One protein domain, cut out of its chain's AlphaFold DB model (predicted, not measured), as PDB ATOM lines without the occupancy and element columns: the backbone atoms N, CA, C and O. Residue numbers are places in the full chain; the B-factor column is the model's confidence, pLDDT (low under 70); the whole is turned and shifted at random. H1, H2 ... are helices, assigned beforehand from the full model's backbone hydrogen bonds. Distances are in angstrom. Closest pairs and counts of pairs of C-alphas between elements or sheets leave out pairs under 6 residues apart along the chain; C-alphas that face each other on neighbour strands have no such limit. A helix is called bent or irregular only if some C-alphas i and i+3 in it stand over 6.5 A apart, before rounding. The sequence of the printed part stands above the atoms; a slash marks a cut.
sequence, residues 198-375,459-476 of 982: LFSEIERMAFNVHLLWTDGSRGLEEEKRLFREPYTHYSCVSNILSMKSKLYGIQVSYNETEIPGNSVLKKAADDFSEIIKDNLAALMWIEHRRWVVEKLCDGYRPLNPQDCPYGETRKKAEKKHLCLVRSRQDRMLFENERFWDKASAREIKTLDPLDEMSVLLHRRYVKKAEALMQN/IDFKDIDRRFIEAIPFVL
ATOM      1  N   LEU A 198       7.674 -43.159  20.182       83.12
ATOM      2  CA  LEU A 198       8.934 -42.805  20.837       83.12
ATOM      3  C   LEU A 198      10.154 -43.504  20.235       83.12
ATOM      4  O   LEU A 198      11.282 -43.122  20.554       83.12
ATOM      5  N   PHE A 199       9.964 -44.500  19.363       87.19
ATOM      6  CA  PHE A 199      11.048 -45.346  18.862       87.19
ATOM      7  C   PHE A 199      12.193 -44.535  18.257       87.19
ATOM      8  O   PHE A 199      13.343 -44.709  18.648       87.19
ATOM      9  N   SER A 200      11.879 -43.604  17.349       87.94
ATOM     10  CA  SER A 200      12.909 -42.810  16.666       87.94
ATOM     11  C   SER A 200      13.731 -41.944  17.627       87.94
ATOM     12  O   SER A 200      14.927 -41.740  17.407       87.94
ATOM     13  N   GLU A 201      13.111 -41.479  18.712       87.25
ATOM     14  CA  GLU A 201      13.753 -40.603  19.683       87.25
ATOM     15  C   GLU A 201      14.580 -41.386  20.708       87.25
ATOM     16  O   GLU A 201      15.705 -40.988  21.018       87.25
ATOM     17  N   ILE A 202      14.089 -42.546  21.150       90.00
ATOM     18  CA  ILE A 202      14.859 -43.486  21.975       90.00
ATOM     19  C   ILE A 202      16.072 -44.007  21.203       90.00
ATOM     20  O   ILE A 202      17.174 -43.983  21.743       90.00
ATOM     21  N   GLU A 203      15.912 -44.392  19.935       92.19
ATOM     22  CA  GLU A 203      17.020 -44.845  19.084       92.19
ATOM     23  C   GLU A 203      18.094 -43.772  18.925       92.19
ATOM     24  O   GLU A 203      19.289 -44.060  19.026       92.19
ATOM     25  N   ARG A 204      17.691 -42.512  18.724       92.62
ATOM     26  CA  ARG A 204      18.641 -41.400  18.677       92.62
ATOM     27  C   ARG A 204      19.401 -41.263  19.991       92.62
ATOM     28  O   ARG A 204      20.626 -41.175  19.972       92.62
ATOM     29  N   MET A 205      18.695 -41.202  21.118       93.06
ATOM     30  CA  MET A 205      19.337 -41.040  22.424       93.06
ATOM     31  C   MET A 205      20.246 -42.236  22.744       93.06
ATOM     32  O   MET A 205      21.361 -42.052  23.228       93.06
ATOM     33  N   ALA A 206      19.828 -43.456  22.401       94.31
ATOM     34  CA  ALA A 206      20.623 -44.667  22.576       94.31
ATOM     35  C   ALA A 206      21.881 -44.628  21.700       94.31
ATOM     36  O   ALA A 206      22.972 -44.965  22.160       94.31
ATOM     37  N   PHE A 207      21.773 -44.132  20.469       94.44
ATOM     38  CA  PHE A 207      22.943 -43.891  19.638       94.44
ATOM     39  C   PHE A 207      23.866 -42.817  20.239       94.44
ATOM     40  O   PHE A 207      25.082 -42.984  20.222       94.44
ATOM     41  N   ASN A 208      23.330 -41.761  20.856       93.69
ATOM     42  CA  ASN A 208      24.151 -40.776  21.568       93.69
ATOM     43  C   ASN A 208      24.903 -41.407  22.750       93.69
ATOM     44  O   ASN A 208      26.083 -41.118  22.939       93.69
ATOM     45  N   VAL A 209      24.270 -42.318  23.499       93.94
ATOM     46  CA  VAL A 209      24.944 -43.125  24.534       93.94
ATOM     47  C   VAL A 209      26.051 -43.979  23.920       93.94
ATOM     48  O   VAL A 209      27.154 -44.013  24.463       93.94
ATOM     49  N   HIS A 210      25.807 -44.617  22.769       93.38
ATOM     50  CA  HIS A 210      26.830 -45.375  22.037       93.38
ATOM     51  C   HIS A 210      28.071 -44.525  21.753       93.38
ATOM     52  O   HIS A 210      29.184 -44.972  22.018       93.38
ATOM     53  N   LEU A 211      27.892 -43.277  21.306       89.88
ATOM     54  CA  LEU A 211      29.003 -42.366  21.007       89.88
ATOM     55  C   LEU A 211      29.912 -42.094  22.218       89.88
ATOM     56  O   LEU A 211      31.115 -41.906  22.026       89.88
ATOM     57  N   LEU A 212      29.390 -42.153  23.449       89.00
ATOM     58  CA  LEU A 212      30.181 -41.973  24.676       89.00
ATOM     59  C   LEU A 212      31.160 -43.129  24.939       89.00
ATOM     60  O   LEU A 212      32.214 -42.914  25.543       89.00
ATOM     61  N   TRP A 213      30.838 -44.339  24.463       81.44
ATOM     62  CA  TRP A 213      31.703 -45.522  24.555       81.44
ATOM     63  C   TRP A 213      32.829 -45.524  23.521       81.44
ATOM     64  O   TRP A 213      33.781 -46.300  23.642       81.44
ATOM     65  N   THR A 214      32.709 -44.707  22.475       79.38
ATOM     66  CA  THR A 214      33.669 -44.708  21.374       79.38
ATOM     67  C   THR A 214      34.948 -43.978  21.773       79.38
ATOM     68  O   THR A 214      34.937 -42.990  22.504       79.38
ATOM     69  N   ASP A 215      36.080 -44.455  21.267       71.12
ATOM     70  CA  ASP A 215      37.376 -43.785  21.398       71.12
ATOM     71  C   ASP A 215      37.622 -42.769  20.264       71.12
ATOM     72  O   ASP A 215      38.742 -42.292  20.089       71.12
ATOM     73  N   GLY A 216      36.588 -42.464  19.466       70.75
ATOM     74  CA  GLY A 216      36.668 -41.580  18.301       70.75
ATOM     75  C   GLY A 216      37.510 -42.130  17.143       70.75
ATOM     76  O   GLY A 216      37.840 -41.382  16.226       70.75
ATOM     77  N   SER A 217      37.890 -43.417  17.164       68.31
ATOM     78  CA  SER A 217      38.737 -44.013  16.119       68.31
ATOM     79  C   SER A 217      38.024 -44.221  14.782       68.31
ATOM     80  O   SER A 217      38.685 -44.268  13.743       68.31
ATOM     81  N   ARG A 218      36.693 -44.345  14.787       80.06
ATOM     82  CA  ARG A 218      35.894 -44.703  13.608       80.06
ATOM     83  C   ARG A 218      34.958 -43.578  13.193       80.06
ATOM     84  O   ARG A 218      34.609 -42.701  13.977       80.06
ATOM     85  N   GLY A 219      34.540 -43.635  11.934       80.00
ATOM     86  CA  GLY A 219      33.568 -42.701  11.382       80.00
ATOM     87  C   GLY A 219      32.156 -43.059  11.834       80.00
ATOM     88  O   GLY A 219      31.863 -44.221  12.127       80.00
ATOM     89  N   LEU A 220      31.256 -42.074  11.828       85.31
ATOM     90  CA  LEU A 220      29.902 -42.227  12.370       85.31
ATOM     91  C   LEU A 220      29.114 -43.389  11.741       85.31
ATOM     92  O   LEU A 220      28.388 -44.087  12.435       85.31
ATOM     93  N   GLU A 221      29.271 -43.635  10.438       84.50
ATOM     94  CA  GLU A 221      28.579 -44.737   9.750       84.50
ATOM     95  C   GLU A 221      29.057 -46.120  10.211       84.50
ATOM     96  O   GLU A 221      28.272 -47.067  10.297       84.50
ATOM     97  N   GLU A 222      30.340 -46.249  10.552       86.62
ATOM     98  CA  GLU A 222      30.856 -47.478  11.142       86.62
ATOM     99  C   GLU A 222      30.357 -47.640  12.580       86.62
ATOM    100  O   GLU A 222      29.956 -48.741  12.962       86.62
ATOM    101  N   GLU A 223      30.294 -46.546  13.341       89.81
ATOM    102  CA  GLU A 223      29.727 -46.550  14.689       89.81
ATOM    103  C   GLU A 223      28.230 -46.886  14.683       89.81
ATOM    104  O   GLU A 223      27.795 -47.703  15.487       89.81
ATOM    105  N   LYS A 224      27.442 -46.398  13.713       90.75
ATOM    106  CA  LYS A 224      26.038 -46.815  13.518       90.75
ATOM    107  C   LYS A 224      25.910 -48.321  13.278       90.75
ATOM    108  O   LYS A 224      24.950 -48.943  13.724       90.75
ATOM    109  N   ARG A 225      26.864 -48.933  12.570       90.25
ATOM    110  CA  ARG A 225      26.878 -50.387  12.353       90.25
ATOM    111  C   ARG A 225      27.209 -51.150  13.638       90.25
ATOM    112  O   ARG A 225      26.581 -52.173  13.882       90.25
ATOM    113  N   LEU A 226      28.171 -50.671  14.430       89.38
ATOM    114  CA  LEU A 226      28.546 -51.279  15.716       89.38
ATOM    115  C   LEU A 226      27.457 -51.109  16.778       89.38
ATOM    116  O   LEU A 226      27.211 -52.031  17.551       89.38
ATOM    117  N   PHE A 227      26.780 -49.962  16.777       92.94
ATOM    118  CA  PHE A 227      25.620 -49.696  17.617       92.94
ATOM    119  C   PHE A 227      24.548 -50.768  17.422       92.94
ATOM    120  O   PHE A 227      24.050 -51.287  18.407       92.94
ATOM    121  N   ARG A 228      24.275 -51.180  16.176       91.19
ATOM    122  CA  ARG A 228      23.292 -52.230  15.838       91.19
ATOM    123  C   ARG A 228      23.688 -53.649  16.269       91.19
ATOM    124  O   ARG A 228      22.922 -54.581  16.034       91.19
ATOM    125  N   GLU A 229      24.872 -53.868  16.847       89.44
ATOM    126  CA  GLU A 229      25.186 -55.168  17.446       89.44
ATOM    127  C   GLU A 229      24.283 -55.413  18.667       89.44
ATOM    128  O   GLU A 229      24.245 -54.548  19.541       89.44
ATOM    129  N   PRO A 230      23.647 -56.594  18.817       85.62
ATOM    130  CA  PRO A 230      22.627 -56.818  19.849       85.62
ATOM    131  C   PRO A 230      23.059 -56.446  21.273       85.62
ATOM    132  O   PRO A 230      22.327 -55.782  21.993       85.62
ATOM    133  N   TYR A 231      24.283 -56.811  21.677       83.81
ATOM    134  CA  TYR A 231      24.812 -56.457  23.002       83.81
ATOM    135  C   TYR A 231      24.925 -54.938  23.205       83.81
ATOM    136  O   TYR A 231      24.670 -54.437  24.297       83.81
ATOM    137  N   THR A 232      25.388 -54.227  22.178       88.31
ATOM    138  CA  THR A 232      25.675 -52.791  22.240       88.31
ATOM    139  C   THR A 232      24.381 -51.995  22.186       88.31
ATOM    140  O   THR A 232      24.156 -51.157  23.057       88.31
ATOM    141  N   HIS A 233      23.526 -52.315  21.210       90.31
ATOM    142  CA  HIS A 233      22.204 -51.724  21.023       90.31
ATOM    143  C   HIS A 233      21.389 -51.822  22.310       90.31
ATOM    144  O   HIS A 233      21.041 -50.796  22.893       90.31
ATOM    145  N   TYR A 234      21.234 -53.044  22.830       86.19
ATOM    146  CA  TYR A 234      20.470 -53.300  24.044       86.19
ATOM    147  C   TYR A 234      20.998 -52.503  25.239       86.19
ATOM    148  O   TYR A 234      20.231 -51.830  25.919       86.19
ATOM    149  N   SER A 235      22.314 -52.517  25.481       88.75
ATOM    150  CA  SER A 235      22.889 -51.813  26.634       88.75
ATOM    151  C   SER A 235      22.688 -50.294  26.547       88.75
ATOM    152  O   SER A 235      22.475 -49.640  27.568       88.75
ATOM    153  N   CYS A 236      22.699 -49.730  25.335       92.75
ATOM    154  CA  CYS A 236      22.436 -48.310  25.116       92.75
ATOM    155  C   CYS A 236      20.950 -47.962  25.271       92.75
ATOM    156  O   CYS A 236      20.626 -47.006  25.971       92.75
ATOM    157  N   VAL A 237      20.044 -48.747  24.681       91.19
ATOM    158  CA  VAL A 237      18.590 -48.558  24.831       91.19
ATOM    159  C   VAL A 237      18.190 -48.682  26.298       91.19
ATOM    160  O   VAL A 237      17.520 -47.814  26.848       91.19
ATOM    161  N   SER A 238      18.692 -49.707  26.979       89.81
ATOM    162  CA  SER A 238      18.440 -49.941  28.397       89.81
ATOM    163  C   SER A 238      18.944 -48.792  29.288       89.81
ATOM    164  O   SER A 238      18.299 -48.425  30.274       89.81
ATOM    165  N   ASN A 239      20.052 -48.143  28.907       92.44
ATOM    166  CA  ASN A 239      20.527 -46.923  29.559       92.44
ATOM    167  C   ASN A 239      19.507 -45.779  29.457       92.44
ATOM    168  O   ASN A 239      19.169 -45.171  30.475       92.44
ATOM    169  N   ILE A 240      18.985 -45.531  28.252       92.50
ATOM    170  CA  ILE A 240      17.982 -44.489  27.991       92.50
ATOM    171  C   ILE A 240      16.685 -44.758  28.734       92.50
ATOM    172  O   ILE A 240      16.119 -43.848  29.336       92.50
ATOM    173  N   LEU A 241      16.234 -46.007  28.756       89.56
ATOM    174  CA  LEU A 241      14.978 -46.355  29.412       89.56
ATOM    175  C   LEU A 241      15.077 -46.217  30.944       89.56
ATOM    176  O   LEU A 241      14.081 -45.936  31.601       89.56
ATOM    177  N   SER A 242      16.291 -46.265  31.511       90.81
ATOM    178  CA  SER A 242      16.555 -45.911  32.918       90.81
ATOM    179  C   SER A 242      16.665 -44.407  33.203       90.81
ATOM    180  O   SER A 242      16.767 -44.013  34.365       90.81
ATOM    181  N   MET A 243      16.656 -43.547  32.179       90.19
ATOM    182  CA  MET A 243      16.886 -42.109  32.350       90.19
ATOM    183  C   MET A 243      15.815 -41.456  33.231       90.19
ATOM    184  O   MET A 243      16.151 -40.662  34.106       90.19
ATOM    185  N   LYS A 244      14.542 -41.844  33.067       88.00
ATOM    186  CA  LYS A 244      13.432 -41.340  33.894       88.00
ATOM    187  C   LYS A 244      13.666 -41.592  35.389       88.00
ATOM    188  O   LYS A 244      13.581 -40.664  36.186       88.00
ATOM    189  N   SER A 245      14.072 -42.813  35.743       89.81
ATOM    190  CA  SER A 245      14.438 -43.226  37.108       89.81
ATOM    191  C   SER A 245      15.567 -42.375  37.706       89.81
ATOM    192  O   SER A 245      15.494 -41.982  38.870       89.81
ATOM    193  N   LYS A 246      16.595 -42.045  36.911       91.56
ATOM    194  CA  LYS A 246      17.718 -41.187  37.335       91.56
ATOM    195  C   LYS A 246      17.272 -39.750  37.595       91.56
ATOM    196  O   LYS A 246      17.602 -39.202  38.641       91.56
ATOM    197  N   LEU A 247      16.514 -39.166  36.662       90.50
ATOM    198  CA  LEU A 247      15.998 -37.797  36.770       90.50
ATOM    199  C   LEU A 247      15.019 -37.657  37.943       90.50
ATOM    200  O   LEU A 247      15.139 -36.721  38.731       90.50
ATOM    201  N   TYR A 248      14.126 -38.633  38.126       90.00
ATOM    202  CA  TYR A 248      13.225 -38.691  39.277       90.00
ATOM    203  C   TYR A 248      13.998 -38.753  40.600       90.00
ATOM    204  O   TYR A 248      13.702 -37.991  41.516       90.00
ATOM    205  N   GLY A 249      15.036 -39.592  40.700       90.12
ATOM    206  CA  GLY A 249      15.837 -39.735  41.922       90.12
ATOM    207  C   GLY A 249      16.481 -38.435  42.428       90.12
ATOM    208  O   GLY A 249      16.822 -38.348  43.604       90.12
ATOM    209  N   ILE A 250      16.611 -37.425  41.564       91.62
ATOM    210  CA  ILE A 250      17.158 -36.095  41.878       91.62
ATOM    211  C   ILE A 250      16.134 -34.963  41.689       91.62
ATOM    212  O   ILE A 250      16.509 -33.797  41.643       91.62
ATOM    213  N   GLN A 251      14.844 -35.294  41.583       88.25
ATOM    214  CA  GLN A 251      13.730 -34.342  41.464       88.25
ATOM    215  C   GLN A 251      13.731 -33.478  40.185       88.25
ATOM    216  O   GLN A 251      13.138 -32.399  40.162       88.25
ATOM    217  N   VAL A 252      14.324 -33.959  39.087       86.75
ATOM    218  CA  VAL A 252      14.163 -33.341  37.758       86.75
ATOM    219  C   VAL A 252      12.890 -33.871  37.117       86.75
ATOM    220  O   VAL A 252      12.734 -35.075  36.900       86.75
ATOM    221  N   SER A 253      11.972 -32.963  36.788       72.19
ATOM    222  CA  SER A 253      10.718 -33.330  36.136       72.19
ATOM    223  C   SER A 253      10.951 -33.679  34.667       72.19
ATOM    224  O   SER A 253      11.355 -32.837  33.867       72.19
ATOM    225  N   TYR A 254      10.655 -34.927  34.307       72.88
ATOM    226  CA  TYR A 254      10.669 -35.419  32.930       72.88
ATOM    227  C   TYR A 254       9.456 -36.332  32.692       72.88
ATOM    228  O   TYR A 254       9.564 -37.548  32.521       72.88
ATOM    229  N   ASN A 255       8.271 -35.717  32.737       60.28
ATOM    230  CA  ASN A 255       6.987 -36.388  32.562       60.28
ATOM    231  C   ASN A 255       6.356 -36.003  31.226       60.28
ATOM    232  O   ASN A 255       5.553 -35.078  31.157       60.28
ATOM    233  N   GLU A 256       6.691 -36.750  30.177       60.62
ATOM    234  CA  GLU A 256       5.873 -36.792  28.969       60.62
ATOM    235  C   GLU A 256       5.496 -38.237  28.638       60.62
ATOM    236  O   GLU A 256       6.316 -39.163  28.710       60.62
ATOM    237  N   THR A 257       4.212 -38.401  28.328       53.72
ATOM    238  CA  THR A 257       3.572 -39.612  27.804       53.72
ATOM    239  C   THR A 257       3.512 -39.600  26.266       53.72
ATOM    240  O   THR A 257       2.974 -40.529  25.674       53.72
ATOM    241  N   GLU A 258       4.051 -38.557  25.614       56.97
ATOM    242  CA  GLU A 258       4.072 -38.335  24.156       56.97
ATOM    243  C   GLU A 258       5.493 -37.993  23.650       56.97
ATOM    244  O   GLU A 258       6.421 -37.864  24.449       56.97
ATOM    245  N   ILE A 259       5.679 -37.876  22.322       59.78
ATOM    246  CA  ILE A 259       6.974 -37.562  21.685       59.78
ATOM    247  C   ILE A 259       7.503 -36.217  22.207       59.78
ATOM    248  O   ILE A 259       6.882 -35.189  21.921       59.78
ATOM    249  N   PRO A 260       8.664 -36.188  22.888       63.19
ATOM    250  CA  PRO A 260       9.157 -34.950  23.461       63.19
ATOM    251  C   PRO A 260       9.539 -33.921  22.408       63.19
ATOM    252  O   PRO A 260      10.287 -34.204  21.470       63.19
ATOM    253  N   GLY A 261       9.067 -32.689  22.581       66.25
ATOM    254  CA  GLY A 261       9.555 -31.560  21.796       66.25
ATOM    255  C   GLY A 261      10.993 -31.194  22.186       66.25
ATOM    256  O   GLY A 261      11.377 -31.292  23.352       66.25
ATOM    257  N   ASN A 262      11.780 -30.671  21.236       69.38
ATOM    258  CA  ASN A 262      13.160 -30.218  21.485       69.38
ATOM    259  C   ASN A 262      13.277 -29.246  22.681       69.38
ATOM    260  O   ASN A 262      14.285 -29.252  23.384       69.38
ATOM    261  N   SER A 263      12.251 -28.426  22.939       73.38
ATOM    262  CA  SER A 263      12.214 -27.495  24.074       73.38
ATOM    263  C   SER A 263      12.135 -28.192  25.434       73.38
ATOM    264  O   SER A 263      12.694 -27.691  26.404       73.38
ATOM    265  N   VAL A 264      11.467 -29.344  25.518       79.81
ATOM    266  CA  VAL A 264      11.284 -30.086  26.776       79.81
ATOM    267  C   VAL A 264      12.548 -30.852  27.129       79.81
ATOM    268  O   VAL A 264      13.022 -30.761  28.259       79.81
ATOM    269  N   LEU A 265      13.160 -31.516  26.144       83.56
ATOM    270  CA  LEU A 265      14.458 -32.170  26.320       83.56
ATOM    271  C   LEU A 265      15.545 -31.167  26.711       83.56
ATOM    272  O   LEU A 265      16.362 -31.458  27.581       83.56
ATOM    273  N   LYS A 266      15.532 -29.969  26.108       83.25
ATOM    274  CA  LYS A 266      16.449 -28.895  26.493       83.25
ATOM    275  C   LYS A 266      16.206 -28.432  27.928       83.25
ATOM    276  O   LYS A 266      17.172 -28.325  28.671       83.25
ATOM    277  N   LYS A 267      14.950 -28.231  28.334       85.44
ATOM    278  CA  LYS A 267      14.629 -27.855  29.715       85.44
ATOM    279  C   LYS A 267      15.103 -28.909  30.721       85.44
ATOM    280  O   LYS A 267      15.766 -28.561  31.684       85.44
ATOM    281  N   ALA A 268      14.835 -30.191  30.470       88.38
ATOM    282  CA  ALA A 268      15.313 -31.268  31.339       88.38
ATOM    283  C   ALA A 268      16.852 -31.305  31.418       88.38
ATOM    284  O   ALA A 268      17.413 -31.545  32.483       88.38
ATOM    285  N   ALA A 269      17.536 -31.036  30.303       90.31
ATOM    286  CA  ALA A 269      18.990 -30.921  30.258       90.31
ATOM    287  C   ALA A 269      19.522 -29.711  31.054       90.31
ATOM    288  O   ALA A 269      20.552 -29.838  31.720       90.31
ATOM    289  N   ASP A 270      18.831 -28.569  31.012       88.56
ATOM    290  CA  ASP A 270      19.136 -27.381  31.821       88.56
ATOM    291  C   ASP A 270      18.950 -27.667  33.314       88.56
ATOM    292  O   ASP A 270      19.920 -27.581  34.066       88.56
ATOM    293  N   ASP A 271      17.753 -28.111  33.710       90.31
ATOM    294  CA  ASP A 271      17.400 -28.429  35.100       90.31
ATOM    295  C   ASP A 271      18.389 -29.455  35.693       90.31
ATOM    296  O   ASP A 271      18.890 -29.293  36.805       90.31
ATOM    297  N   PHE A 272      18.751 -30.489  34.921       92.12
ATOM    298  CA  PHE A 272      19.762 -31.473  35.318       92.12
ATOM    299  C   PHE A 272      21.153 -30.852  35.514       92.12
ATOM    300  O   PHE A 272      21.848 -31.167  36.483       92.12
ATOM    301  N   SER A 273      21.576 -29.979  34.596       90.81
ATOM    302  CA  SER A 273      22.907 -29.359  34.629       90.81
ATOM    303  C   SER A 273      23.102 -28.454  35.847       90.81
ATOM    304  O   SER A 273      24.232 -28.298  36.313       90.81
ATOM    305  N   GLU A 274      22.024 -27.874  36.375       90.31
ATOM    306  CA  GLU A 274      22.067 -27.044  37.581       90.31
ATOM    307  C   GLU A 274      22.308 -27.869  38.849       90.31
ATOM    308  O   GLU A 274      23.087 -27.455  39.710       90.31
ATOM    309  N   ILE A 275      21.702 -29.056  38.950       92.00
ATOM    310  CA  ILE A 275      21.681 -29.837  40.197       92.00
ATOM    311  C   ILE A 275      22.673 -31.009  40.238       92.00
ATOM    312  O   ILE A 275      22.880 -31.613  41.295       92.00
ATOM    313  N   ILE A 276      23.284 -31.373  39.103       91.75
ATOM    314  CA  ILE A 276      24.152 -32.557  39.011       91.75
ATOM    315  C   ILE A 276      25.338 -32.497  39.978       91.75
ATOM    316  O   ILE A 276      25.734 -33.520  40.531       91.75
ATOM    317  N   LYS A 277      25.892 -31.309  40.239       89.56
ATOM    318  CA  LYS A 277      27.062 -31.159  41.121       89.56
ATOM    319  C   LYS A 277      26.820 -31.724  42.521       89.56
ATOM    320  O   LYS A 277      27.725 -32.344  43.073       89.56
ATOM    321  N   ASP A 278      25.605 -31.580  43.040       90.88
ATOM    322  CA  ASP A 278      25.239 -32.037  44.383       90.88
ATOM    323  C   ASP A 278      24.879 -33.533  44.425       90.88
ATOM    324  O   ASP A 278      24.829 -34.133  45.495       90.88
ATOM    325  N   ASN A 279      24.665 -34.158  43.260       92.44
ATOM    326  CA  ASN A 279      24.145 -35.524  43.137       92.44
ATOM    327  C   ASN A 279      25.058 -36.480  42.346       92.44
ATOM    328  O   ASN A 279      24.740 -37.663  42.209       92.44
ATOM    329  N   LEU A 280      26.197 -36.001  41.829       91.81
ATOM    330  CA  LEU A 280      27.056 -36.738  40.899       91.81
ATOM    331  C   LEU A 280      27.499 -38.100  41.452       91.81
ATOM    332  O   LEU A 280      27.328 -39.116  40.782       91.81
ATOM    333  N   ALA A 281      28.004 -38.145  42.688       90.88
ATOM    334  CA  ALA A 281      28.481 -39.386  43.302       90.88
ATOM    335  C   ALA A 281      27.360 -40.429  43.484       90.88
ATOM    336  O   ALA A 281      27.568 -41.617  43.229       90.88
ATOM    337  N   ALA A 282      26.161 -39.988  43.882       92.31
ATOM    338  CA  ALA A 282      25.003 -40.864  44.050       92.31
ATOM    339  C   ALA A 282      24.511 -41.414  42.702       92.31
ATOM    340  O   ALA A 282      24.232 -42.609  42.590       92.31
ATOM    341  N   LEU A 283      24.465 -40.570  41.667       94.00
ATOM    342  CA  LEU A 283      24.080 -40.968  40.313       94.00
ATOM    343  C   LEU A 283      25.089 -41.928  39.679       94.00
ATOM    344  O   LEU A 283      24.669 -42.922  39.099       94.00
ATOM    345  N   MET A 284      26.395 -41.677  39.821       93.38
ATOM    346  CA  MET A 284      27.450 -42.589  39.355       93.38
ATOM    347  C   MET A 284      27.305 -43.973  39.988       93.38
ATOM    348  O   MET A 284      27.359 -44.998  39.311       93.38
ATOM    349  N   TRP A 285      27.084 -44.001  41.300       92.31
ATOM    350  CA  TRP A 285      26.924 -45.240  42.044       92.31
ATOM    351  C   TRP A 285      25.666 -46.019  41.630       92.31
ATOM    352  O   TRP A 285      25.747 -47.225  41.380       92.31
ATOM    353  N   ILE A 286      24.520 -45.339  41.513       93.38
ATOM    354  CA  ILE A 286      23.274 -45.953  41.036       93.38
ATOM    355  C   ILE A 286      23.401 -46.420  39.586       93.38
ATOM    356  O   ILE A 286      22.896 -47.487  39.245       93.38
ATOM    357  N   GLU A 287      24.113 -45.679  38.744       94.44
ATOM    358  CA  GLU A 287      24.335 -46.048  37.352       94.44
ATOM    359  C   GLU A 287      25.163 -47.326  37.208       94.44
ATOM    360  O   GLU A 287      24.766 -48.237  36.472       94.44
ATOM    361  N   HIS A 288      26.254 -47.443  37.970       95.00
ATOM    362  CA  HIS A 288      27.048 -48.671  38.016       95.00
ATOM    363  C   HIS A 288      26.212 -49.850  38.521       95.00
ATOM    364  O   HIS A 288      26.207 -50.927  37.925       95.00
ATOM    365  N   ARG A 289      25.438 -49.642  39.595       94.25
ATOM    366  CA  ARG A 289      24.522 -50.642  40.165       94.25
ATOM    367  C   ARG A 289      23.495 -51.114  39.130       94.25
ATOM    368  O   ARG A 289      23.374 -52.314  38.901       94.25
ATOM    369  N   ARG A 290      22.830 -50.190  38.435       94.81
ATOM    370  CA  ARG A 290      21.887 -50.454  37.335       94.81
ATOM    371  C   ARG A 290      22.544 -51.253  36.202       94.81
ATOM    372  O   ARG A 290      21.951 -52.218  35.720       94.81
ATOM    373  N   TRP A 291      23.774 -50.911  35.809       95.00
ATOM    374  CA  TRP A 291      24.535 -51.653  34.793       95.00
ATOM    375  C   TRP A 291      24.910 -53.067  35.234       95.00
ATOM    376  O   TRP A 291      24.774 -54.013  34.457       95.00
ATOM    377  N   VAL A 292      25.335 -53.237  36.486       96.06
ATOM    378  CA  VAL A 292      25.613 -54.559  37.056       96.06
ATOM    379  C   VAL A 292      24.356 -55.425  36.996       96.06
ATOM    380  O   VAL A 292      24.433 -56.546  36.497       96.06
ATOM    381  N   VAL A 293      23.198 -54.904  37.419       96.25
ATOM    382  CA  VAL A 293      21.926 -55.648  37.385       96.25
ATOM    383  C   VAL A 293      21.563 -56.083  35.966       96.25
ATOM    384  O   VAL A 293      21.280 -57.260  35.757       96.25
ATOM    385  N   GLU A 294      21.665 -55.185  34.980       94.19
ATOM    386  CA  GLU A 294      21.439 -55.506  33.562       94.19
ATOM    387  C   GLU A 294      22.252 -56.742  33.128       94.19
ATOM    388  O   GLU A 294      21.724 -57.684  32.533       94.19
ATOM    389  N   LYS A 295      23.547 -56.778  33.469       94.62
ATOM    390  CA  LYS A 295      24.437 -57.885  33.089       94.62
ATOM    391  C   LYS A 295      24.206 -59.153  33.909       94.62
ATOM    392  O   LYS A 295      24.365 -60.246  33.361       94.62
ATOM    393  N   LEU A 296      23.822 -59.040  35.182       95.81
ATOM    394  CA  LEU A 296      23.429 -60.189  36.006       95.81
ATOM    395  C   LEU A 296      22.185 -60.877  35.430       95.81
ATOM    396  O   LEU A 296      22.184 -62.104  35.303       95.81
ATOM    397  N   CYS A 297      21.180 -60.099  35.018       94.19
ATOM    398  CA  CYS A 297      19.973 -60.593  34.349       94.19
ATOM    399  C   CYS A 297      20.299 -61.273  33.007       94.19
ATOM    400  O   CYS A 297      19.757 -62.331  32.694       94.19
ATOM    401  N   ASP A 298      21.293 -60.764  32.271       91.81
ATOM    402  CA  ASP A 298      21.833 -61.418  31.067       91.81
ATOM    403  C   ASP A 298      22.661 -62.689  31.361       91.81
ATOM    404  O   ASP A 298      23.132 -63.366  30.435       91.81
ATOM    405  N   GLY A 299      22.869 -63.037  32.633       94.56
ATOM    406  CA  GLY A 299      23.600 -64.222  33.080       94.56
ATOM    407  C   GLY A 299      25.123 -64.065  33.091       94.56
ATOM    408  O   GLY A 299      25.836 -65.074  33.070       94.56
ATOM    409  N   TYR A 300      25.636 -62.830  33.087       95.12
ATOM    410  CA  TYR A 300      27.068 -62.582  33.232       95.12
ATOM    411  C   TYR A 300      27.564 -62.814  34.660       95.12
ATOM    412  O   TYR A 300      26.825 -62.709  35.635       95.12
ATOM    413  N   ARG A 301      28.858 -63.128  34.765       94.75
ATOM    414  CA  ARG A 301      29.567 -63.376  36.023       94.75
ATOM    415  C   ARG A 301      30.836 -62.520  36.135       94.75
ATOM    416  O   ARG A 301      31.384 -62.112  35.103       94.75
ATOM    417  N   PRO A 302      31.353 -62.295  37.354       92.94
ATOM    418  CA  PRO A 302      32.617 -61.591  37.551       92.94
ATOM    419  C   PRO A 302      33.801 -62.260  36.829       92.94
ATOM    420  O   PRO A 302      33.898 -63.489  36.745       92.94
ATOM    421  N   LEU A 303      34.717 -61.443  36.302       92.69
ATOM    422  CA  LEU A 303      35.999 -61.857  35.717       92.69
ATOM    423  C   LEU A 303      37.152 -61.439  36.634       92.69
ATOM    424  O   LEU A 303      37.130 -60.349  37.195       92.69
ATOM    425  N   ASN A 304      38.185 -62.273  36.761       87.31
ATOM    426  CA  ASN A 304      39.363 -61.922  37.548       87.31
ATOM    427  C   ASN A 304      40.317 -61.024  36.728       87.31
ATOM    428  O   ASN A 304      40.640 -61.389  35.597       87.31
ATOM    429  N   PRO A 305      40.852 -59.918  37.288       83.94
ATOM    430  CA  PRO A 305      41.846 -59.081  36.604       83.94
ATOM    431  C   PRO A 305      43.074 -59.845  36.088       83.94
ATOM    432  O   PRO A 305      43.685 -59.455  35.093       83.94
ATOM    433  N   GLN A 306      43.452 -60.951  36.740       83.50
ATOM    434  CA  GLN A 306      44.585 -61.782  36.317       83.50
ATOM    435  C   GLN A 306      44.368 -62.452  34.952       83.50
ATOM    436  O   GLN A 306      45.349 -62.748  34.262       83.50
ATOM    437  N   ASP A 307      43.108 -62.634  34.550       85.00
ATOM    438  CA  ASP A 307      42.702 -63.276  33.299       85.00
ATOM    439  C   ASP A 307      42.602 -62.298  32.115       85.00
ATOM    440  O   ASP A 307      42.181 -62.707  31.029       85.00
ATOM    441  N   CYS A 308      43.008 -61.035  32.310       84.00
ATOM    442  CA  CYS A 308      42.920 -59.942  31.334       84.00
ATOM    443  C   CYS A 308      44.306 -59.411  30.884       84.00
ATOM    444  O   CYS A 308      44.550 -58.207  30.933       84.00
ATOM    445  N   PRO A 309      45.273 -60.256  30.467       74.31
ATOM    446  CA  PRO A 309      46.656 -59.815  30.245       74.31
ATOM    447  C   PRO A 309      46.873 -58.906  29.022       74.31
ATOM    448  O   PRO A 309      47.969 -58.366  28.884       74.31
ATOM    449  N   TYR A 310      45.879 -58.760  28.136       77.19
ATOM    450  CA  TYR A 310      46.021 -58.122  26.818       77.19
ATOM    451  C   TYR A 310      44.940 -57.067  26.517       77.19
ATOM    452  O   TYR A 310      44.560 -56.905  25.364       77.19
ATOM    453  N   GLY A 311      44.388 -56.382  27.523       73.31
ATOM    454  CA  GLY A 311      43.361 -55.348  27.294       73.31
ATOM    455  C   GLY A 311      41.917 -55.864  27.307       73.31
ATOM    456  O   GLY A 311      40.973 -55.080  27.316       73.31
ATOM    457  N   GLU A 312      41.711 -57.182  27.327       82.31
ATOM    458  CA  GLU A 312      40.381 -57.797  27.294       82.31
ATOM    459  C   GLU A 312      39.681 -57.689  28.658       82.31
ATOM    460  O   GLU A 312      39.942 -58.474  29.563       82.31
ATOM    461  N   THR A 313      38.750 -56.747  28.813       86.25
ATOM    462  CA  THR A 313      37.978 -56.553  30.061       86.25
ATOM    463  C   THR A 313      36.695 -57.393  30.132       86.25
ATOM    464  O   THR A 313      35.999 -57.405  31.151       86.25
ATOM    465  N   ARG A 314      36.372 -58.127  29.058       88.38
ATOM    466  CA  ARG A 314      35.176 -58.974  28.951       88.38
ATOM    467  C   ARG A 314      35.412 -60.203  28.081       88.38
ATOM    468  O   ARG A 314      36.089 -60.128  27.059       88.38
ATOM    469  N   LYS A 315      34.748 -61.307  28.423       89.25
ATOM    470  CA  LYS A 315      34.722 -62.552  27.641       89.25
ATOM    471  C   LYS A 315      33.280 -62.875  27.260       89.25
ATOM    472  O   LYS A 315      32.573 -63.545  28.010       89.25
ATOM    473  N   LYS A 316      32.837 -62.376  26.093       85.19
ATOM    474  CA  LYS A 316      31.436 -62.483  25.620       85.19
ATOM    475  C   LYS A 316      30.940 -63.939  25.579       85.19
ATOM    476  O   LYS A 316      29.861 -64.224  26.081       85.19
ATOM    477  N   ALA A 317      31.743 -64.863  25.044       87.62
ATOM    478  CA  ALA A 317      31.368 -66.278  24.914       87.62
ATOM    479  C   ALA A 317      31.193 -66.996  26.265       87.62
ATOM    480  O   ALA A 317      30.367 -67.896  26.383       87.62
ATOM    481  N   GLU A 318      31.944 -66.582  27.289       91.00
ATOM    482  CA  GLU A 318      31.859 -67.132  28.648       91.00
ATOM    483  C   GLU A 318      30.879 -66.361  29.545       91.00
ATOM    484  O   GLU A 318      30.716 -66.724  30.708       91.00
ATOM    485  N   LYS A 319      30.276 -65.276  29.033       92.62
ATOM    486  CA  LYS A 319      29.513 -64.290  29.805       92.62
ATOM    487  C   LYS A 319      30.256 -63.838  31.072       92.62
ATOM    488  O   LYS A 319      29.741 -63.926  32.181       92.62
ATOM    489  N   LYS A 320      31.492 -63.353  30.924       94.19
ATOM    490  CA  LYS A 320      32.268 -62.791  32.046       94.19
ATOM    491  C   LYS A 320      32.659 -61.343  31.807       94.19
ATOM    492  O   LYS A 320      33.030 -60.991  30.685       94.19
ATOM    493  N   HIS A 321      32.619 -60.525  32.856       93.75
ATOM    494  CA  HIS A 321      33.011 -59.118  32.786       93.75
ATOM    495  C   HIS A 321      33.760 -58.667  34.043       93.75
ATOM    496  O   HIS A 321      33.395 -59.030  35.159       93.75
ATOM    497  N   LEU A 322      34.804 -57.862  33.851       93.00
ATOM    498  CA  LEU A 322      35.691 -57.399  34.918       93.00
ATOM    499  C   LEU A 322      34.995 -56.442  35.900       93.00
ATOM    500  O   LEU A 322      35.135 -56.585  37.107       93.00
ATOM    501  N   CYS A 323      34.188 -55.518  35.378       93.38
ATOM    502  CA  CYS A 323      33.442 -54.538  36.176       93.38
ATOM    503  C   CYS A 323      32.212 -55.095  36.920       93.38
ATOM    504  O   CYS A 323      31.476 -54.314  37.512       93.38
ATOM    505  N   LEU A 324      31.953 -56.412  36.905       94.94
ATOM    506  CA  LEU A 324      30.855 -57.007  37.686       94.94
ATOM    507  C   LEU A 324      31.248 -57.166  39.153       94.94
ATOM    508  O   LEU A 324      31.418 -58.265  39.672       94.94
ATOM    509  N   VAL A 325      31.423 -56.025  39.803       93.50
ATOM    510  CA  VAL A 325      31.771 -55.861  41.211       93.50
ATOM    511  C   VAL A 325      30.972 -54.688  41.777       93.50
ATOM    512  O   VAL A 325      30.399 -53.899  41.028       93.50
ATOM    513  N   ARG A 326      30.921 -54.558  43.103       91.88
ATOM    514  CA  ARG A 326      30.257 -53.420  43.753       91.88
ATOM    515  C   ARG A 326      31.081 -52.139  43.613       91.88
ATOM    516  O   ARG A 326      32.302 -52.195  43.528       91.88
ATOM    517  N   SER A 327      30.392 -51.008  43.684       91.06
ATOM    518  CA  SER A 327      30.960 -49.661  43.797       91.06
ATOM    519  C   SER A 327      30.370 -48.972  45.033       91.06
ATOM    520  O   SER A 327      29.345 -49.430  45.557       91.06
ATOM    521  N   ARG A 328      31.004 -47.900  45.514       87.75
ATOM    522  CA  ARG A 328      30.490 -47.035  46.588       87.75
ATOM    523  C   ARG A 328      30.485 -45.568  46.156       87.75
ATOM    524  O   ARG A 328      31.190 -45.181  45.228       87.75
ATOM    525  N   GLN A 329      29.698 -44.753  46.862       86.31
ATOM    526  CA  GLN A 329      29.645 -43.302  46.646       86.31
ATOM    527  C   GLN A 329      30.927 -42.585  47.109       86.31
ATOM    528  O   GLN A 329      31.204 -41.478  46.656       86.31
ATOM    529  N   ASP A 330      31.697 -43.182  48.026       76.00
ATOM    530  CA  ASP A 330      32.896 -42.573  48.598       76.00
ATOM    531  C   ASP A 330      34.157 -42.851  47.769       76.00
ATOM    532  O   ASP A 330      34.343 -43.950  47.257       76.00
ATOM    533  N   ARG A 331      35.064 -41.858  47.745       66.50
ATOM    534  CA  ARG A 331      36.403 -41.873  47.122       66.50
ATOM    535  C   ARG A 331      36.412 -42.102  45.604       66.50
ATOM    536  O   ARG A 331      35.733 -42.964  45.062       66.50
ATOM    537  N   MET A 332      37.247 -41.328  44.919       74.31
ATOM    538  CA  MET A 332      37.400 -41.371  43.467       74.31
ATOM    539  C   MET A 332      38.892 -41.458  43.123       74.31
ATOM    540  O   MET A 332      39.693 -40.663  43.622       74.31
ATOM    541  N   LEU A 333      39.298 -42.441  42.309       81.06
ATOM    542  CA  LEU A 333      40.711 -42.626  41.942       81.06
ATOM    543  C   LEU A 333      41.266 -41.431  41.163       81.06
ATOM    544  O   LEU A 333      42.417 -41.047  41.381       81.06
ATOM    545  N   PHE A 334      40.442 -40.816  40.314       70.94
ATOM    546  CA  PHE A 334      40.792 -39.604  39.574       70.94
ATOM    547  C   PHE A 334      41.102 -38.377  40.454       70.94
ATOM    548  O   PHE A 334      41.650 -37.401  39.955       70.94
ATOM    549  N   GLU A 335      40.820 -38.416  41.760       68.94
ATOM    550  CA  GLU A 335      41.210 -37.362  42.711       68.94
ATOM    551  C   GLU A 335      42.560 -37.643  43.400       68.94
ATOM    552  O   GLU A 335      43.094 -36.784  44.104       68.94
ATOM    553  N   ASN A 336      43.127 -38.849  43.248       74.94
ATOM    554  CA  ASN A 336      44.353 -39.244  43.942       74.94
ATOM    555  C   ASN A 336      45.208 -40.236  43.142       74.94
ATOM    556  O   ASN A 336      45.218 -41.448  43.375       74.94
ATOM    557  N   GLU A 337      46.038 -39.685  42.262       74.25
ATOM    558  CA  GLU A 337      46.882 -40.448  41.340       74.25
ATOM    559  C   GLU A 337      47.920 -41.357  42.030       74.25
ATOM    560  O   GLU A 337      48.460 -42.281  41.417       74.25
ATOM    561  N   ARG A 338      48.204 -41.168  43.330       85.81
ATOM    562  CA  ARG A 338      49.202 -41.990  44.039       85.81
ATOM    563  C   ARG A 338      48.818 -43.472  44.077       85.81
ATOM    564  O   ARG A 338      49.702 -44.320  44.235       85.81
ATOM    565  N   PHE A 339      47.524 -43.785  44.010       87.00
ATOM    566  CA  PHE A 339      47.040 -45.157  44.154       87.00
ATOM    567  C   PHE A 339      47.529 -46.074  43.036       87.00
ATOM    568  O   PHE A 339      47.904 -47.217  43.318       87.00
ATOM    569  N   TRP A 340      47.626 -45.557  41.812       89.81
ATOM    570  CA  TRP A 340      48.020 -46.324  40.634       89.81
ATOM    571  C   TRP A 340      49.380 -46.998  40.817       89.81
ATOM    572  O   TRP A 340      49.465 -48.230  40.834       89.81
ATOM    573  N   ASP A 341      50.415 -46.205  41.095       88.25
ATOM    574  CA  ASP A 341      51.800 -46.688  41.070       88.25
ATOM    575  C   ASP A 341      52.446 -46.805  42.461       88.25
ATOM    576  O   ASP A 341      53.320 -47.647  42.665       88.25
ATOM    577  N   LYS A 342      52.019 -46.002  43.449       88.81
ATOM    578  CA  LYS A 342      52.746 -45.848  44.730       88.81
ATOM    579  C   LYS A 342      52.087 -46.532  45.928       88.81
ATOM    580  O   LYS A 342      52.775 -46.820  46.905       88.81
ATOM    581  N   ALA A 343      50.779 -46.791  45.893       90.38
ATOM    582  CA  ALA A 343      50.072 -47.354  47.049       90.38
ATOM    583  C   ALA A 343      50.495 -48.796  47.389       90.38
ATOM    584  O   ALA A 343      50.709 -49.642  46.517       90.38
ATOM    585  N   SER A 344      50.551 -49.112  48.680       92.19
ATOM    586  CA  SER A 344      50.746 -50.471  49.180       92.19
ATOM    587  C   SER A 344      49.498 -51.343  48.977       92.19
ATOM    588  O   SER A 344      48.379 -50.852  48.830       92.19
ATOM    589  N   ALA A 345      49.666 -52.668  49.045       90.38
ATOM    590  CA  ALA A 345      48.542 -53.607  48.961       90.38
ATOM    591  C   ALA A 345      47.487 -53.384  50.063       90.38
ATOM    592  O   ALA A 345      46.310 -53.656  49.853       90.38
ATOM    593  N   ARG A 346      47.892 -52.880  51.239       92.44
ATOM    594  CA  ARG A 346      46.963 -52.557  52.332       92.44
ATOM    595  C   ARG A 346      46.128 -51.317  52.019       92.44
ATOM    596  O   ARG A 346      44.956 -51.297  52.359       92.44
ATOM    597  N   GLU A 347      46.725 -50.310  51.390       90.62
ATOM    598  CA  GLU A 347      46.020 -49.088  50.984       90.62
ATOM    599  C   GLU A 347      45.031 -49.358  49.851       90.62
ATOM    600  O   GLU A 347      43.908 -48.864  49.907       90.62
ATOM    601  N   ILE A 348      45.404 -50.195  48.877       90.19
ATOM    602  CA  ILE A 348      44.509 -50.612  47.787       90.19
ATOM    603  C   ILE A 348      43.253 -51.293  48.331       90.19
ATOM    604  O   ILE A 348      42.160 -50.956  47.909       90.19
ATOM    605  N   LYS A 349      43.381 -52.160  49.341       90.00
ATOM    606  CA  LYS A 349      42.231 -52.825  49.983       90.00
ATOM    607  C   LYS A 349      41.257 -51.881  50.701       90.00
ATOM    608  O   LYS A 349      40.240 -52.339  51.208       90.00
ATOM    609  N   THR A 350      41.587 -50.594  50.830       89.38
ATOM    610  CA  THR A 350      40.653 -49.588  51.366       89.38
ATOM    611  C   THR A 350      39.758 -48.975  50.291       89.38
ATOM    612  O   THR A 350      38.759 -48.336  50.632       89.38
ATOM    613  N   LEU A 351      40.122 -49.152  49.017       89.88
ATOM    614  CA  LEU A 351      39.307 -48.771  47.870       89.88
ATOM    615  C   LEU A 351      38.051 -49.643  47.818       89.88
ATOM    616  O   LEU A 351      37.993 -50.712  48.428       89.88
ATOM    617  N   ASP A 352      37.015 -49.164  47.136       89.44
ATOM    618  CA  ASP A 352      35.906 -50.054  46.802       89.44
ATOM    619  C   ASP A 352      36.324 -51.088  45.737       89.44
ATOM    620  O   ASP A 352      37.380 -50.935  45.118       89.44
ATOM    621  N   PRO A 353      35.538 -52.159  45.529       91.94
ATOM    622  CA  PRO A 353      35.923 -53.225  44.610       91.94
ATOM    623  C   PRO A 353      36.147 -52.789  43.150       91.94
ATOM    624  O   PRO A 353      36.954 -53.416  42.462       91.94
ATOM    625  N   LEU A 354      35.461 -51.748  42.662       92.94
ATOM    626  CA  LEU A 354      35.618 -51.238  41.297       92.94
ATOM    627  C   LEU A 354      36.924 -50.442  41.153       92.94
ATOM    628  O   LEU A 354      37.693 -50.655  40.209       92.94
ATOM    629  N   ASP A 355      37.220 -49.590  42.131       92.06
ATOM    630  CA  ASP A 355      38.469 -48.827  42.192       92.06
ATOM    631  C   ASP A 355      39.682 -49.754  42.421       92.06
ATOM    632  O   ASP A 355      40.702 -49.660  41.732       92.06
ATOM    633  N   GLU A 356      39.574 -50.718  43.342       92.12
ATOM    634  CA  GLU A 356      40.606 -51.740  43.565       92.12
ATOM    635  C   GLU A 356      40.918 -52.487  42.263       92.12
ATOM    636  O   GLU A 356      42.087 -52.644  41.893       92.12
ATOM    637  N   MET A 357      39.880 -52.911  41.542       92.69
ATOM    638  CA  MET A 357      40.025 -53.607  40.269       92.69
ATOM    639  C   MET A 357      40.769 -52.758  39.227       92.69
ATOM    640  O   MET A 357      41.687 -53.278  38.583       92.69
ATOM    641  N   SER A 358      40.441 -51.465  39.112       92.62
ATOM    642  CA  SER A 358      41.099 -50.526  38.190       92.62
ATOM    643  C   SER A 358      42.616 -50.480  38.430       92.62
ATOM    644  O   SER A 358      43.418 -50.704  37.516       92.62
ATOM    645  N   VAL A 359      43.030 -50.301  39.692       92.81
ATOM    646  CA  VAL A 359      44.450 -50.242  40.085       92.81
ATOM    647  C   VAL A 359      45.157 -51.583  39.866       92.81
ATOM    648  O   VAL A 359      46.297 -51.625  39.391       92.81
ATOM    649  N   LEU A 360      44.506 -52.699  40.207       91.94
ATOM    650  CA  LEU A 360      45.086 -54.032  40.030       91.94
ATOM    651  C   LEU A 360      45.321 -54.364  38.551       91.94
ATOM    652  O   LEU A 360      46.357 -54.953  38.223       91.94
ATOM    653  N   LEU A 361      44.400 -53.969  37.669       92.69
ATOM    654  CA  LEU A 361      44.537 -54.155  36.228       92.69
ATOM    655  C   LEU A 361      45.682 -53.306  35.659       92.69
ATOM    656  O   LEU A 361      46.535 -53.831  34.944       92.69
ATOM    657  N   HIS A 362      45.776 -52.029  36.042       92.50
ATOM    658  CA  HIS A 362      46.895 -51.160  35.655       92.50
ATOM    659  C   HIS A 362      48.254 -51.766  36.032       92.50
ATOM    660  O   HIS A 362      49.124 -51.974  35.182       92.50
ATOM    661  N   ARG A 363      48.415 -52.176  37.296       91.31
ATOM    662  CA  ARG A 363      49.658 -52.809  37.778       91.31
ATOM    663  C   ARG A 363      49.975 -54.116  37.066       91.31
ATOM    664  O   ARG A 363      51.142 -54.514  36.987       91.31
ATOM    665  N   ARG A 364      48.957 -54.812  36.559       91.31
ATOM    666  CA  ARG A 364      49.145 -56.008  35.741       91.31
ATOM    667  C   ARG A 364      49.751 -55.657  34.384       91.31
ATOM    668  O   ARG A 364      50.687 -56.351  33.978       91.31
ATOM    669  N   TYR A 365      49.281 -54.594  33.731       92.88
ATOM    670  CA  TYR A 365      49.860 -54.112  32.475       92.88
ATOM    671  C   TYR A 365      51.296 -53.629  32.647       92.88
ATOM    672  O   TYR A 365      52.146 -54.036  31.858       92.88
ATOM    673  N   VAL A 366      51.601 -52.890  33.721       91.62
ATOM    674  CA  VAL A 366      52.977 -52.470  34.050       91.62
ATOM    675  C   VAL A 366      53.915 -53.680  34.114       91.62
ATOM    676  O   VAL A 366      54.862 -53.769  33.334       91.62
ATOM    677  N   LYS A 367      53.591 -54.681  34.946       91.12
ATOM    678  CA  LYS A 367      54.404 -55.904  35.081       91.12
ATOM    679  C   LYS A 367      54.544 -56.680  33.771       91.12
ATOM    680  O   LYS A 367      55.567 -57.312  33.519       91.12
ATOM    681  N   LYS A 368      53.489 -56.707  32.951       90.88
ATOM    682  CA  LYS A 368      53.500 -57.423  31.669       90.88
ATOM    683  C   LYS A 368      54.372 -56.700  30.640       90.88
ATOM    684  O   LYS A 368      55.131 -57.375  29.952       90.88
ATOM    685  N   ALA A 369      54.297 -55.374  30.568       90.88
ATOM    686  CA  ALA A 369      55.145 -54.551  29.712       90.88
ATOM    687  C   ALA A 369      56.630 -54.692  30.088       90.88
ATOM    688  O   ALA A 369      57.461 -54.916  29.213       90.88
ATOM    689  N   GLU A 370      56.959 -54.668  31.385       90.06
ATOM    690  CA  GLU A 370      58.325 -54.916  31.880       90.06
ATOM    691  C   GLU A 370      58.854 -56.291  31.450       90.06
ATOM    692  O   GLU A 370      59.974 -56.406  30.958       90.06
ATOM    693  N   ALA A 371      58.034 -57.340  31.581       90.12
ATOM    694  CA  ALA A 371      58.415 -58.687  31.162       90.12
ATOM    695  C   ALA A 371      58.616 -58.803  29.640       90.12
ATOM    696  O   ALA A 371      59.487 -59.544  29.190       90.12
ATOM    697  N   LEU A 372      57.816 -58.083  28.847       88.69
ATOM    698  CA  LEU A 372      57.902 -58.092  27.386       88.69
ATOM    699  C   LEU A 372      59.078 -57.266  26.853       88.69
ATOM    700  O   LEU A 372      59.557 -57.559  25.766       88.69
ATOM    701  N   MET A 373      59.603 -56.304  27.618       84.69
ATOM    702  CA  MET A 373      60.733 -55.470  27.191       84.69
ATOM    703  C   MET A 373      62.016 -56.276  26.911       84.69
ATOM    704  O   MET A 373      62.864 -55.837  26.141       84.69
ATOM    705  N   GLN A 374      62.152 -57.479  27.484       80.75
ATOM    706  CA  GLN A 374      63.290 -58.370  27.215       80.75
ATOM    707  C   GLN A 374      63.380 -58.808  25.744       80.75
ATOM    708  O   GLN A 374      64.478 -59.067  25.261       80.75
ATOM    709  N   ASN A 375      62.243 -58.881  25.040       81.56
ATOM    710  CA  ASN A 375      62.158 -59.145  23.605       81.56
ATOM    711  C   ASN A 375      61.339 -58.020  22.971       81.56
ATOM    712  O   ASN A 375      60.109 -58.089  22.935       81.56
ATOM    713  N   ILE A 459      43.099 -46.373  33.140       88.31
ATOM    714  CA  ILE A 459      41.643 -46.511  32.976       88.31
ATOM    715  C   ILE A 459      40.965 -46.649  34.343       88.31
ATOM    716  O   ILE A 459      41.043 -47.703  34.977       88.31
ATOM    717  N   ASP A 460      40.268 -45.593  34.750       90.38
ATOM    718  CA  ASP A 460      39.364 -45.560  35.896       90.38
ATOM    719  C   ASP A 460      37.962 -45.987  35.444       90.38
ATOM    720  O   ASP A 460      37.302 -45.291  34.668       90.38
ATOM    721  N   PHE A 461      37.504 -47.156  35.898       90.12
ATOM    722  CA  PHE A 461      36.189 -47.661  35.504       90.12
ATOM    723  C   PHE A 461      35.030 -46.887  36.142       90.12
ATOM    724  O   PHE A 461      33.956 -46.869  35.551       90.12
ATOM    725  N   LYS A 462      35.238 -46.209  37.277       90.38
ATOM    726  CA  LYS A 462      34.227 -45.344  37.901       90.38
ATOM    727  C   LYS A 462      34.125 -43.996  37.167       90.38
ATOM    728  O   LYS A 462      33.037 -43.432  37.057       90.38
ATOM    729  N   ASP A 463      35.223 -43.497  36.591       88.88
ATOM    730  CA  ASP A 463      35.206 -42.311  35.709       88.88
ATOM    731  C   ASP A 463      34.371 -42.542  34.434       88.88
ATOM    732  O   ASP A 463      33.815 -41.606  33.860       88.88
ATOM    733  N   ILE A 464      34.206 -43.797  34.001       89.31
ATOM    734  CA  ILE A 464      33.293 -44.128  32.900       89.31
ATOM    735  C   ILE A 464      31.845 -43.799  33.293       89.31
ATOM    736  O   ILE A 464      31.164 -43.111  32.533       89.31
ATOM    737  N   ASP A 465      31.394 -44.212  34.482       92.25
ATOM    738  CA  ASP A 465      30.048 -43.895  34.981       92.25
ATOM    739  C   ASP A 465      29.855 -42.384  35.147       92.25
ATOM    740  O   ASP A 465      28.819 -41.838  34.765       92.25
ATOM    741  N   ARG A 466      30.887 -41.681  35.638       91.06
ATOM    742  CA  ARG A 466      30.901 -40.213  35.708       91.06
ATOM    743  C   ARG A 466      30.617 -39.591  34.346       91.06
ATOM    744  O   ARG A 466      29.728 -38.749  34.235       91.06
ATOM    745  N   ARG A 467      31.337 -40.025  33.309       89.62
ATOM    746  CA  ARG A 467      31.169 -39.517  31.943       89.62
ATOM    747  C   ARG A 467      29.768 -39.783  31.398       89.62
ATOM    748  O   ARG A 467      29.234 -38.917  30.716       89.62
ATOM    749  N   PHE A 468      29.150 -40.926  31.711       90.94
ATOM    750  CA  PHE A 468      27.754 -41.188  31.333       90.94
ATOM    751  C   PHE A 468      26.782 -40.219  31.992       90.94
ATOM    752  O   PHE A 468      25.922 -39.658  31.314       90.94
ATOM    753  N   ILE A 469      26.938 -40.002  33.295       93.75
ATOM    754  CA  ILE A 469      26.066 -39.117  34.063       93.75
ATOM    755  C   ILE A 469      26.231 -37.654  33.633       93.75
ATOM    756  O   ILE A 469      25.241 -36.985  33.349       93.75
ATOM    757  N   GLU A 470      27.462 -37.157  33.517       92.75
ATOM    758  CA  GLU A 470      27.723 -35.783  33.067       92.75
ATOM    759  C   GLU A 470      27.259 -35.545  31.616       92.75
ATOM    760  O   GLU A 470      26.987 -34.407  31.233       92.75
ATOM    761  N   ALA A 471      27.152 -36.601  30.802       93.50
ATOM    762  CA  ALA A 471      26.708 -36.525  29.414       93.50
ATOM    763  C   ALA A 471      25.187 -36.662  29.225       93.50
ATOM    764  O   ALA A 471      24.727 -36.619  28.083       93.50
ATOM    765  N   ILE A 472      24.382 -36.784  30.288       93.75
ATOM    766  CA  ILE A 472      22.913 -36.841  30.173       93.75
ATOM    767  C   ILE A 472      22.351 -35.674  29.332       93.75
ATOM    768  O   ILE A 472      21.611 -35.946  28.383       93.75
ATOM    769  N   PRO A 473      22.747 -34.404  29.552       92.88
ATOM    770  CA  PRO A 473      22.328 -33.289  28.699       92.88
ATOM    771  C   PRO A 473      22.639 -33.501  27.208       92.88
ATOM    772  O   PRO A 473      21.786 -33.268  26.354       92.88
ATOM    773  N   PHE A 474      23.830 -34.021  26.886       93.12
ATOM    774  CA  PHE A 474      24.222 -34.354  25.513       93.12
ATOM    775  C   PHE A 474      23.328 -35.437  24.914       93.12
ATOM    776  O   PHE A 474      22.849 -35.287  23.790       93.12
ATOM    777  N   VAL A 475      23.083 -36.508  25.668       93.31
ATOM    778  CA  VAL A 475      22.237 -37.623  25.240       93.31
ATOM    779  C   VAL A 475      20.843 -37.120  24.870       93.31
ATOM    780  O   VAL A 475      20.355 -37.445  23.785       93.31
ATOM    781  N   LEU A 476      20.257 -36.264  25.712       89.69
ATOM    782  CA  LEU A 476      18.931 -35.690  25.490       89.69
ATOM    783  C   LEU A 476      18.892 -34.800  24.240       89.69
ATOM    784  O   LEU A 476      17.984 -34.947  23.420       89.69
TER     785      LEU A 476
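What this domain is: This is residues 198 to 375 and 459 to 476 of the 982 residues of an uncharacterized protein of Ruminococcaceae bacterium P7 (UniProt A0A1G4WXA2). Two lobes lie end to end: a larger one of crossed helices, with the two arms of the bent H5 making a corner and H1 crossing H3, and a smaller one of H8 with the short H6 and H7. H9 bridges them, packing on H5b and H8, while H10 sits between H1 and H5a; the tip of H8 sticks out with residues 369 to 375. The printed part has 196 residues with ten named helices, H1 to H10 in chain order, and no named strand: all helix. It is compact, with a radius of gyration of the C-alphas of 18.4 A, yet elongated, spanning 60 by 37 by 30 A.

Where its parts are: H5, residues 262 to 297, was assigned as one helix by its hydrogen bonds but is bent: C-alphas 278 and 281 are 8.1 A apart. Its arms are H5a, residues 262 to 278, 26.0 A long and irregular, with C-alphas 274 and 277 7.4 A apart, and H5b, residues 281 to 297, 24.5 A. Before it come H1, residues 199 to 213, 21.4 A, from C-alpha 199 at (11.048, -45.346, 18.862), H2, 220 to 227, H3, 230 to 241, 16.1 A, and H4, 243 to 249. After it come H6, 338 to 341, H7, 345 to 348, H8, 353 to 372, 28.3 A, H9, 461 to 470, 14.8 A, and H10, 472 to 476, ending at C-alpha 476, (18.931, -35.690, 25.490).

How they stand to each other: H5a and H5b stand at a steep tilt of 68 degrees, only just short of perpendicular. H5a touches H10, closest at the C-alphas of Ala 269 and Pro 473, 4.4 A. With residues 283 to 288 alone, H5b touches H9, closest at the C-alphas of Met 284 and Asp 465, 5.3 A. H4 is near H10, and close to but not clearly touching H5a. H1, the hub, touches H2, H3, H10 and, only just, with 3 pairs of C-alphas within 8 A, H9. H1 and H3 are about perpendicular at 71 degrees, only just, with the C-alphas of Ala 206 and Cys 236 closest at 4.8 A. H8 touches H9, closest at the C-alphas of Ser 358 and Phe 461, 6.3 A, and H6, at those of Trp 340 and Val 359, 5.3 A. H7 is close but not clearly touching H8. Every O i to N i+4 pair is within hydrogen-bond range in H2, H3, H4, H5b, H8 and H10, against 9 of 11 in H1, 10 of 13 in H5a and 5 of 6 in H9; H6 and H7 are too short for such a pair.

The domain as a whole: The farthest C-alphas, Thr 257 and Gln 374, are 62.6 A apart. Residues 376 to 458 are not printed; the gap from C-alpha 375 to 459 is 25.9 A. The links H4 to H5 and H5 to H6 are long. Mean pLDDT of the printed part is 87.5, under 70 at residues 217, 255 to 262, 331 and 335.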